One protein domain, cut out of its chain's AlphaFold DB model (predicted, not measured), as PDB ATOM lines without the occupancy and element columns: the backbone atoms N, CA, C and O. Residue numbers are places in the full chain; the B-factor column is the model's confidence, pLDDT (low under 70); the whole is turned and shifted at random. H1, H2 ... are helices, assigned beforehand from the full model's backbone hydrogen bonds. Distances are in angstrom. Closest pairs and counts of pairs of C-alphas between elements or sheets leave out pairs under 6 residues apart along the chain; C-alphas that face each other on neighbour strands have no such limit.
ATOM      1  N   ASP A 300      14.820  33.551 144.360       67.44
ATOM      2  CA  ASP A 300      14.946  32.262 143.702       67.44
ATOM      3  C   ASP A 300      16.241  31.595 144.151       67.44
ATOM      4  O   ASP A 300      17.353  32.048 143.871       67.44
ATOM      5  N   LEU A 301      16.101  30.465 144.840       60.94
ATOM      6  CA  LEU A 301      17.231  29.599 145.122       60.94
ATOM      7  C   LEU A 301      17.728  29.032 143.798       60.94
ATOM      8  O   LEU A 301      17.237  28.003 143.326       60.94
ATOM      9  N   VAL A 302      18.735  29.682 143.222       63.03
ATOM     10  CA  VAL A 302      19.452  29.152 142.067       63.03
ATOM     11  C   VAL A 302      19.858  27.711 142.404       63.03
ATOM     12  O   VAL A 302      20.230  27.379 143.542       63.03
ATOM     13  N   ASN A 303      19.730  26.796 141.440       65.25
ATOM     14  CA  ASN A 303      20.167  25.415 141.622       65.25
ATOM     15  C   ASN A 303      21.703  25.352 141.584       65.25
ATOM     16  O   ASN A 303      22.311  24.838 140.649       65.25
ATOM     17  N   VAL A 304      22.330  25.949 142.596       66.94
ATOM     18  CA  VAL A 304      23.768  26.143 142.668       66.94
ATOM     19  C   VAL A 304      24.428  24.847 143.124       66.94
ATOM     20  O   VAL A 304      24.194  24.370 144.241       66.94
ATOM     21  N   GLN A 305      25.257  24.264 142.259       78.69
ATOM     22  CA  GLN A 305      26.057  23.085 142.578       78.69
ATOM     23  C   GLN A 305      27.425  23.518 143.110       78.69
ATOM     24  O   GLN A 305      28.199  24.171 142.415       78.69
ATOM     25  N   LYS A 306      27.756  23.119 144.346       79.56
ATOM     26  CA  LYS A 306      29.030  23.469 145.008       79.56
ATOM     27  C   LYS A 306      30.255  23.086 144.164       79.56
ATOM     28  O   LYS A 306      31.284  23.743 144.263       79.56
ATOM     29  N   GLN A 307      30.156  22.021 143.372       84.19
ATOM     30  CA  GLN A 307      31.235  21.494 142.535       84.19
ATOM     31  C   GLN A 307      31.694  22.487 141.460       84.19
ATOM     32  O   GLN A 307      32.864  22.454 141.077       84.19
ATOM     33  N   MET A 308      30.792  23.371 141.027       85.69
ATOM     34  CA  MET A 308      31.058  24.384 140.011       85.69
ATOM     35  C   MET A 308      31.881  25.552 140.553       85.69
ATOM     36  O   MET A 308      32.523  26.232 139.771       85.69
ATOM     37  N   LEU A 309      31.912  25.786 141.871       86.38
ATOM     38  CA  LEU A 309      32.655  26.906 142.449       86.38
ATOM     39  C   LEU A 309      34.157  26.609 142.517       86.38
ATOM     40  O   LEU A 309      34.591  25.572 143.038       86.38
ATOM     41  N   CYS A 310      34.973  27.559 142.063       89.75
ATOM     42  CA  CYS A 310      36.416  27.497 142.239       89.75
ATOM     43  C   CYS A 310      36.776  27.631 143.724       89.75
ATOM     44  O   CYS A 310      36.576  28.675 144.337       89.75
ATOM     45  N   GLN A 311      37.349  26.580 144.319       88.50
ATOM     46  CA  GLN A 311      37.670  26.573 145.750       88.50
ATOM     47  C   GLN A 311      38.756  27.592 146.121       88.50
ATOM     48  O   GLN A 311      38.654  28.238 147.161       88.50
ATOM     49  N   SER A 312      39.778  27.757 145.273       87.12
ATOM     50  CA  SER A 312      40.822  28.761 145.501       87.12
ATOM     51  C   SER A 312      40.244  30.174 145.492       87.12
ATOM     52  O   SER A 312      40.554  30.971 146.370       87.12
ATOM     53  N   TYR A 313      39.345  30.460 144.554       88.56
ATOM     54  CA  TYR A 313      38.672  31.750 144.498       88.56
ATOM     55  C   TYR A 313      37.718  31.959 145.662       88.56
ATOM     56  O   TYR A 313      37.757  33.007 146.292       88.56
ATOM     57  N   ALA A 314      36.932  30.941 146.010       86.69
ATOM     58  CA  ALA A 314      36.010  31.012 147.132       86.69
ATOM     59  C   ALA A 314      36.714  31.443 148.424       86.69
ATOM     60  O   ALA A 314      36.174  32.250 149.168       86.69
ATOM     61  N   GLN A 315      37.925  30.932 148.667       85.56
ATOM     62  CA  GLN A 315      38.681  31.219 149.882       85.56
ATOM     63  C   GLN A 315      39.480  32.531 149.816       85.56
ATOM     64  O   GLN A 315      39.631  33.202 150.835       85.56
ATOM     65  N   PHE A 316      40.029  32.882 148.650       85.06
ATOM     66  CA  PHE A 316      41.038  33.946 148.541       85.06
ATOM     67  C   PHE A 316      40.653  35.101 147.608       85.06
ATOM     68  O   PHE A 316      41.448  36.022 147.448       85.06
ATOM     69  N   GLY A 317      39.502  35.040 146.936       86.19
ATOM     70  CA  GLY A 317      39.123  35.977 145.871       86.19
ATOM     71  C   GLY A 317      40.028  35.893 144.635       86.19
ATOM     72  O   GLY A 317      40.003  36.768 143.777       86.19
ATOM     73  N   HIS A 318      40.875  34.860 144.539       84.44
ATOM     74  CA  HIS A 318      41.860  34.725 143.472       84.44
ATOM     75  C   HIS A 318      42.069  33.269 143.045       84.44
ATOM     76  O   HIS A 318      42.237  32.367 143.867       84.44
ATOM     77  N   CYS A 319      42.154  33.053 141.733       85.62
ATOM     78  CA  CYS A 319      42.514  31.778 141.122       85.62
ATOM     79  C   CYS A 319      43.706  31.975 140.184       85.62
ATOM     80  O   CYS A 319      43.688  32.871 139.349       85.62
ATOM     81  N   ARG A 320      44.736  31.123 140.277       82.62
ATOM     82  CA  ARG A 320      45.932  31.215 139.411       82.62
ATOM     83  C   ARG A 320      45.639  30.942 137.938       82.62
ATOM     84  O   ARG A 320      46.373  31.406 137.079       82.62
ATOM     85  N   TYR A 321      44.584  30.187 137.665       80.94
ATOM     86  CA  TYR A 321      44.208  29.791 136.316       80.94
ATOM     87  C   TYR A 321      43.252  30.795 135.656       80.94
ATOM     88  O   TYR A 321      43.151  30.767 134.438       80.94
ATOM     89  N   ARG A 322      42.599  31.691 136.424       75.44
ATOM     90  CA  ARG A 322      41.625  32.714 135.973       75.44
ATOM     91  C   ARG A 322      40.805  32.278 134.749       75.44
ATOM     92  O   ARG A 322      39.917  31.448 134.892       75.44
ATOM     93  N   MET A 323      41.147  32.801 133.568       72.62
ATOM     94  CA  MET A 323      40.454  32.576 132.292       72.62
ATOM     95  C   MET A 323      40.518  31.125 131.795       72.62
ATOM     96  O   MET A 323      39.684  30.710 131.004       72.62
ATOM     97  N   ASN A 324      41.496  30.353 132.267       83.12
ATOM     98  CA  ASN A 324      41.689  28.944 131.931       83.12
ATOM     99  C   ASN A 324      41.078  28.002 132.974       83.12
ATOM    100  O   ASN A 324      41.328  26.801 132.914       83.12
ATOM    101  N   CYS A 325      40.353  28.521 133.970       85.56
ATOM    102  CA  CYS A 325      39.658  27.686 134.934       85.56
ATOM    103  C   CYS A 325      38.175  27.583 134.587       85.56
ATOM    104  O   CYS A 325      37.438  28.556 134.526       85.56
ATOM    105  N   ASP A 326      37.778  26.337 134.421       88.38
ATOM    106  CA  ASP A 326      36.478  25.771 134.083       88.38
ATOM    107  C   ASP A 326      35.470  25.797 135.250       88.38
ATOM    108  O   ASP A 326      34.397  25.201 135.179       88.38
ATOM    109  N   LYS A 327      35.804  26.508 136.333       89.88
ATOM    110  CA  LYS A 327      34.952  26.710 137.507       89.88
ATOM    111  C   LYS A 327      34.549  28.173 137.644       89.88
ATOM    112  O   LYS A 327      35.258  29.072 137.203       89.88
ATOM    113  N   GLU A 328      33.443  28.400 138.337       86.00
ATOM    114  CA  GLU A 328      32.887  29.720 138.612       86.00
ATOM    115  C   GLU A 328      33.792  30.538 139.545       86.00
ATOM    116  O   GLU A 328      34.266  30.044 140.578       86.00
ATOM    117  N   HIS A 329      33.989  31.807 139.181       88.69
ATOM    118  CA  HIS A 329      34.763  32.823 139.907       88.69
ATOM    119  C   HIS A 329      33.866  33.999 140.298       88.69
ATOM    120  O   HIS A 329      34.176  35.154 140.027       88.69
ATOM    121  N   ASP A 330      32.720  33.691 140.894       89.06
ATOM    122  CA  ASP A 330      31.696  34.676 141.210       89.06
ATOM    123  C   ASP A 330      31.386  34.675 142.710       89.06
ATOM    124  O   ASP A 330      31.053  33.645 143.304       89.06
ATOM    125  N   VAL A 331      31.519  35.845 143.331       91.19
ATOM    126  CA  VAL A 331      31.244  36.035 144.759       91.19
ATOM    127  C   VAL A 331      29.759  35.886 145.051       91.19
ATOM    128  O   VAL A 331      29.398  35.303 146.074       91.19
ATOM    129  N   ASP A 332      28.891  36.338 144.146       90.50
ATOM    130  CA  ASP A 332      27.452  36.190 144.333       90.50
ATOM    131  C   ASP A 332      27.046  34.712 144.351       90.50
ATOM    132  O   ASP A 332      26.262  34.298 145.203       90.50
ATOM    133  N   PHE A 333      27.663  33.890 143.499       89.06
ATOM    134  CA  PHE A 333      27.478  32.438 143.499       89.06
ATOM    135  C   PHE A 333      27.912  31.786 144.823       89.06
ATOM    136  O   PHE A 333      27.246  30.879 145.332       89.06
ATOM    137  N   LEU A 334      29.031  32.235 145.406       90.38
ATOM    138  CA  LEU A 334      29.475  31.782 146.728       90.38
ATOM    139  C   LEU A 334      28.447  32.151 147.808       90.38
ATOM    140  O   LEU A 334      28.075  31.294 148.612       90.38
ATOM    141  N   LEU A 335      27.968  33.393 147.811       91.25
ATOM    142  CA  LEU A 335      26.996  33.873 148.792       91.25
ATOM    143  C   LEU A 335      25.644  33.153 148.657       91.25
ATOM    144  O   LEU A 335      25.061  32.768 149.669       91.25
ATOM    145  N   ASP A 336      25.198  32.847 147.435       89.75
ATOM    146  CA  ASP A 336      23.987  32.051 147.188       89.75
ATOM    147  C   ASP A 336      24.094  30.642 147.810       89.75
ATOM    148  O   ASP A 336      23.143  30.123 148.405       89.75
ATOM    149  N   LEU A 337      25.278  30.014 147.740       87.94
ATOM    150  CA  LEU A 337      25.537  28.730 148.406       87.94
ATOM    151  C   LEU A 337      25.512  28.843 149.933       87.94
ATOM    152  O   LEU A 337      25.045  27.913 150.604       87.94
ATOM    153  N   GLU A 338      26.046  29.927 150.496       89.94
ATOM    154  CA  GLU A 338      26.017  30.185 151.940       89.94
ATOM    155  C   GLU A 338      24.584  30.389 152.435       89.94
ATOM    156  O   GLU A 338      24.172  29.752 153.410       89.94
ATOM    157  N   ASP A 339      23.800  31.177 151.706       88.31
ATOM    158  CA  ASP A 339      22.398  31.455 151.997       88.31
ATOM    159  C   ASP A 339      21.548  30.180 151.959       88.31
ATOM    160  O   ASP A 339      20.825  29.875 152.914       88.31
ATOM    161  N   LYS A 340      21.719  29.351 150.921       86.12
ATOM    162  CA  LYS A 340      21.049  28.046 150.811       86.12
ATOM    163  C   LYS A 340      21.395  27.124 151.981       86.12
ATOM    164  O   LYS A 340      20.521  26.457 152.539       86.12
ATOM    165  N   ARG A 341      22.666  27.082 152.402       87.12
ATOM    166  CA  ARG A 341      23.088  26.292 153.575       87.12
ATOM    167  C   ARG A 341      22.464  26.814 154.865       87.12
ATOM    168  O   ARG A 341      22.036  26.004 155.691       87.12
ATOM    169  N   ALA A 342      22.411  28.131 155.041       87.00
ATOM    170  CA  ALA A 342      21.796  28.754 156.204       87.00
ATOM    171  C   ALA A 342      20.291  28.453 156.268       87.00
ATOM    172  O   ALA A 342      19.788  28.090 157.332       87.00
ATOM    173  N   GLN A 343      19.584  28.510 155.135       86.06
ATOM    174  CA  GLN A 343      18.165  28.165 155.051       86.06
ATOM    175  C   GLN A 343      17.905  26.700 155.421       86.06
ATOM    176  O   GLN A 343      17.073  26.432 156.287       86.06
ATOM    177  N   ILE A 344      18.672  25.758 154.856       87.25
ATOM    178  CA  ILE A 344      18.566  24.328 155.197       87.25
ATOM    179  C   ILE A 344      18.824  24.100 156.693       87.25
ATOM    180  O   ILE A 344      18.142  23.293 157.330       87.25
ATOM    181  N   ARG A 345      19.807  24.797 157.280       88.75
ATOM    182  CA  ARG A 345      20.096  24.709 158.720       88.75
ATOM    183  C   ARG A 345      18.905  25.192 159.553       88.75
ATOM    184  O   ARG A 345      18.459  24.450 160.425       88.75
ATOM    185  N   ARG A 346      18.349  26.369 159.240       88.69
ATOM    186  CA  ARG A 346      17.175  26.939 159.928       88.69
ATOM    187  C   ARG A 346      15.947  26.032 159.821       88.69
ATOM    188  O   ARG A 346      15.254  25.820 160.810       88.69
ATOM    189  N   GLU A 347      15.698  25.448 158.650       89.19
ATOM    190  CA  GLU A 347      14.579  24.524 158.441       89.19
ATOM    191  C   GLU A 347      14.730  23.243 159.278       89.19
ATOM    192  O   GLU A 347      13.780  22.796 159.923       89.19
ATOM    193  N   ARG A 348      15.940  22.671 159.333       90.81
ATOM    194  CA  ARG A 348      16.238  21.507 160.185       90.81
ATOM    195  C   ARG A 348      16.063  21.825 161.667       90.81
ATOM    196  O   ARG A 348      15.536  20.992 162.399       90.81
ATOM    197  N   GLU A 349      16.491  23.004 162.110       90.44
ATOM    198  CA  GLU A 349      16.292  23.463 163.488       90.44
ATOM    199  C   GLU A 349      14.808  23.651 163.813       90.44
ATOM    200  O   GLU A 349      14.355  23.148 164.840       90.44
ATOM    201  N   ARG A 350      14.027  24.266 162.913       91.06
ATOM    202  CA  ARG A 350      12.571  24.409 163.069       91.06
ATOM    203  C   ARG A 350      11.879  23.049 163.184       91.06
ATOM    204  O   ARG A 350      11.081  22.856 164.092       91.06
ATOM    205  N   ARG A 351      12.242  22.081 162.333       91.31
ATOM    206  CA  ARG A 351      11.720  20.701 162.405       91.31
ATOM    207  C   ARG A 351      12.090  19.997 163.712       91.31
ATOM    208  O   ARG A 351      11.295  19.221 164.226       91.31
ATOM    209  N   ARG A 352      13.289  20.238 164.251       89.56
ATOM    210  CA  ARG A 352      13.710  19.680 165.549       89.56
ATOM    211  C   ARG A 352      12.942  20.294 166.718       89.56
ATOM    212  O   ARG A 352      12.600  19.557 167.632       89.56
ATOM    213  N   ARG A 353      12.672  21.605 166.682       89.75
ATOM    214  CA  ARG A 353      11.866  22.297 167.702       89.75
ATOM    215  C   ARG A 353      10.420  21.807 167.698       89.75
ATOM    216  O   ARG A 353       9.973  21.344 168.734       89.75
ATOM    217  N   ALA A 354       9.787  21.751 166.524       89.00
ATOM    218  CA  ALA A 354       8.428  21.227 166.377       89.00
ATOM    219  C   ALA A 354       8.297  19.791 166.917       89.00
ATOM    220  O   ALA A 354       7.393  19.494 167.683       89.00
ATOM    221  N   LYS A 355       9.267  18.911 166.615       89.12
ATOM    222  CA  LYS A 355       9.274  17.546 167.167       89.12
ATOM    223  C   LYS A 355       9.400  17.501 168.691       89.12
ATOM    224  O   LYS A 355       8.881  16.569 169.291       89.12
ATOM    225  N   LYS A 356      10.124  18.449 169.299       85.19
ATOM    226  CA  LYS A 356      10.329  18.530 170.753       85.19
ATOM    227  C   LYS A 356       9.085  19.079 171.460       85.19
ATOM    228  O   LYS A 356       8.752  18.612 172.538       85.19
ATOM    229  N   GLU A 357       8.395  20.023 170.829       81.56
ATOM    230  CA  GLU A 357       7.097  20.544 171.277       81.56
ATOM    231  C   GLU A 357       6.022  19.442 171.216       81.56
ATOM    232  O   GLU A 357       5.398  19.165 172.233       81.56
ATOM    233  N   GLU A 358       5.930  18.685 170.114       78.00
ATOM    234  CA  GLU A 358       5.004  17.540 169.988       78.00
ATOM    235  C   GLU A 358       5.272  16.402 170.994       78.00
ATOM    236  O   GLU A 358       4.362  15.647 171.337       78.00
ATOM    237  N   THR A 359       6.520  16.217 171.445       74.56
ATOM    238  CA  THR A 359       6.841  15.208 172.478       74.56
ATOM    239  C   THR A 359       6.555  15.701 173.890       74.56
ATOM    240  O   THR A 359       6.202  14.884 174.735       74.56
TER     241      THR A 359
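AT A GLANCE: This is residues 300 to 359 of the 410 residues of the protein "C3H1-type domain-containing protein" of Globodera pallida (UniProt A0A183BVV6). A small head of loops and one short helix, H1, sits at the beginning of one long helix, H2, whose far part, residues 341 to 359, sticks out as a bare arm. The arm adds to the length of the rod-like whole, and in the head H1 is set crosswise near the first turns of H2, with the long link of residues 317 to 330 leading from the one to the other. The printed part has 60 residues, with two named helices in the order H1, H2 and no named strand; the class is all helix, with 35 residues in named elements. The whole is extended, with a radius of gyration of the C-alphas of 16.3 A, and spans 55 by 21 by 15 A.

HOW THE PARTS SIT: H1, residues 311 to 316, and H2, residues 331 to 359, are close but not clearly touching, with 2 pairs of C-alphas within 8 A. Their closest C-alphas, those of Ala 314 and Leu 334, are 6.6 A apart. Their lines are about perpendicular, at 79 degrees, and their centres are 23.9 A apart. In H1 and H2 every O i to N i+4 pair is within hydrogen-bond range.

IN THESE COORDINATES: The printed part begins with C-alpha 300 at (14.946, 32.262, 143.702). H1 begins with C-alpha 311 at (37.670, 26.573, 145.750) and measures 8.6 A from first to last C-alpha. H2 measures 42.4 A, from C-alpha 331 at (31.244, 36.035, 144.759) to C-alpha 359 at (6.841, 15.208, 172.478).

THE WHOLE: The two C-alphas farthest apart, those of Asn 324 and Thr 359, are 55.2 A apart. Without residues 341 to 359, which stand free, the remaining 41 residues span 30 by 17 by 13 A. The link from H1 to H2, residues 317 to 330, is long. The printed part has no cut. Its mean pLDDT is 84.6, and residues 300 to 304 are under 70.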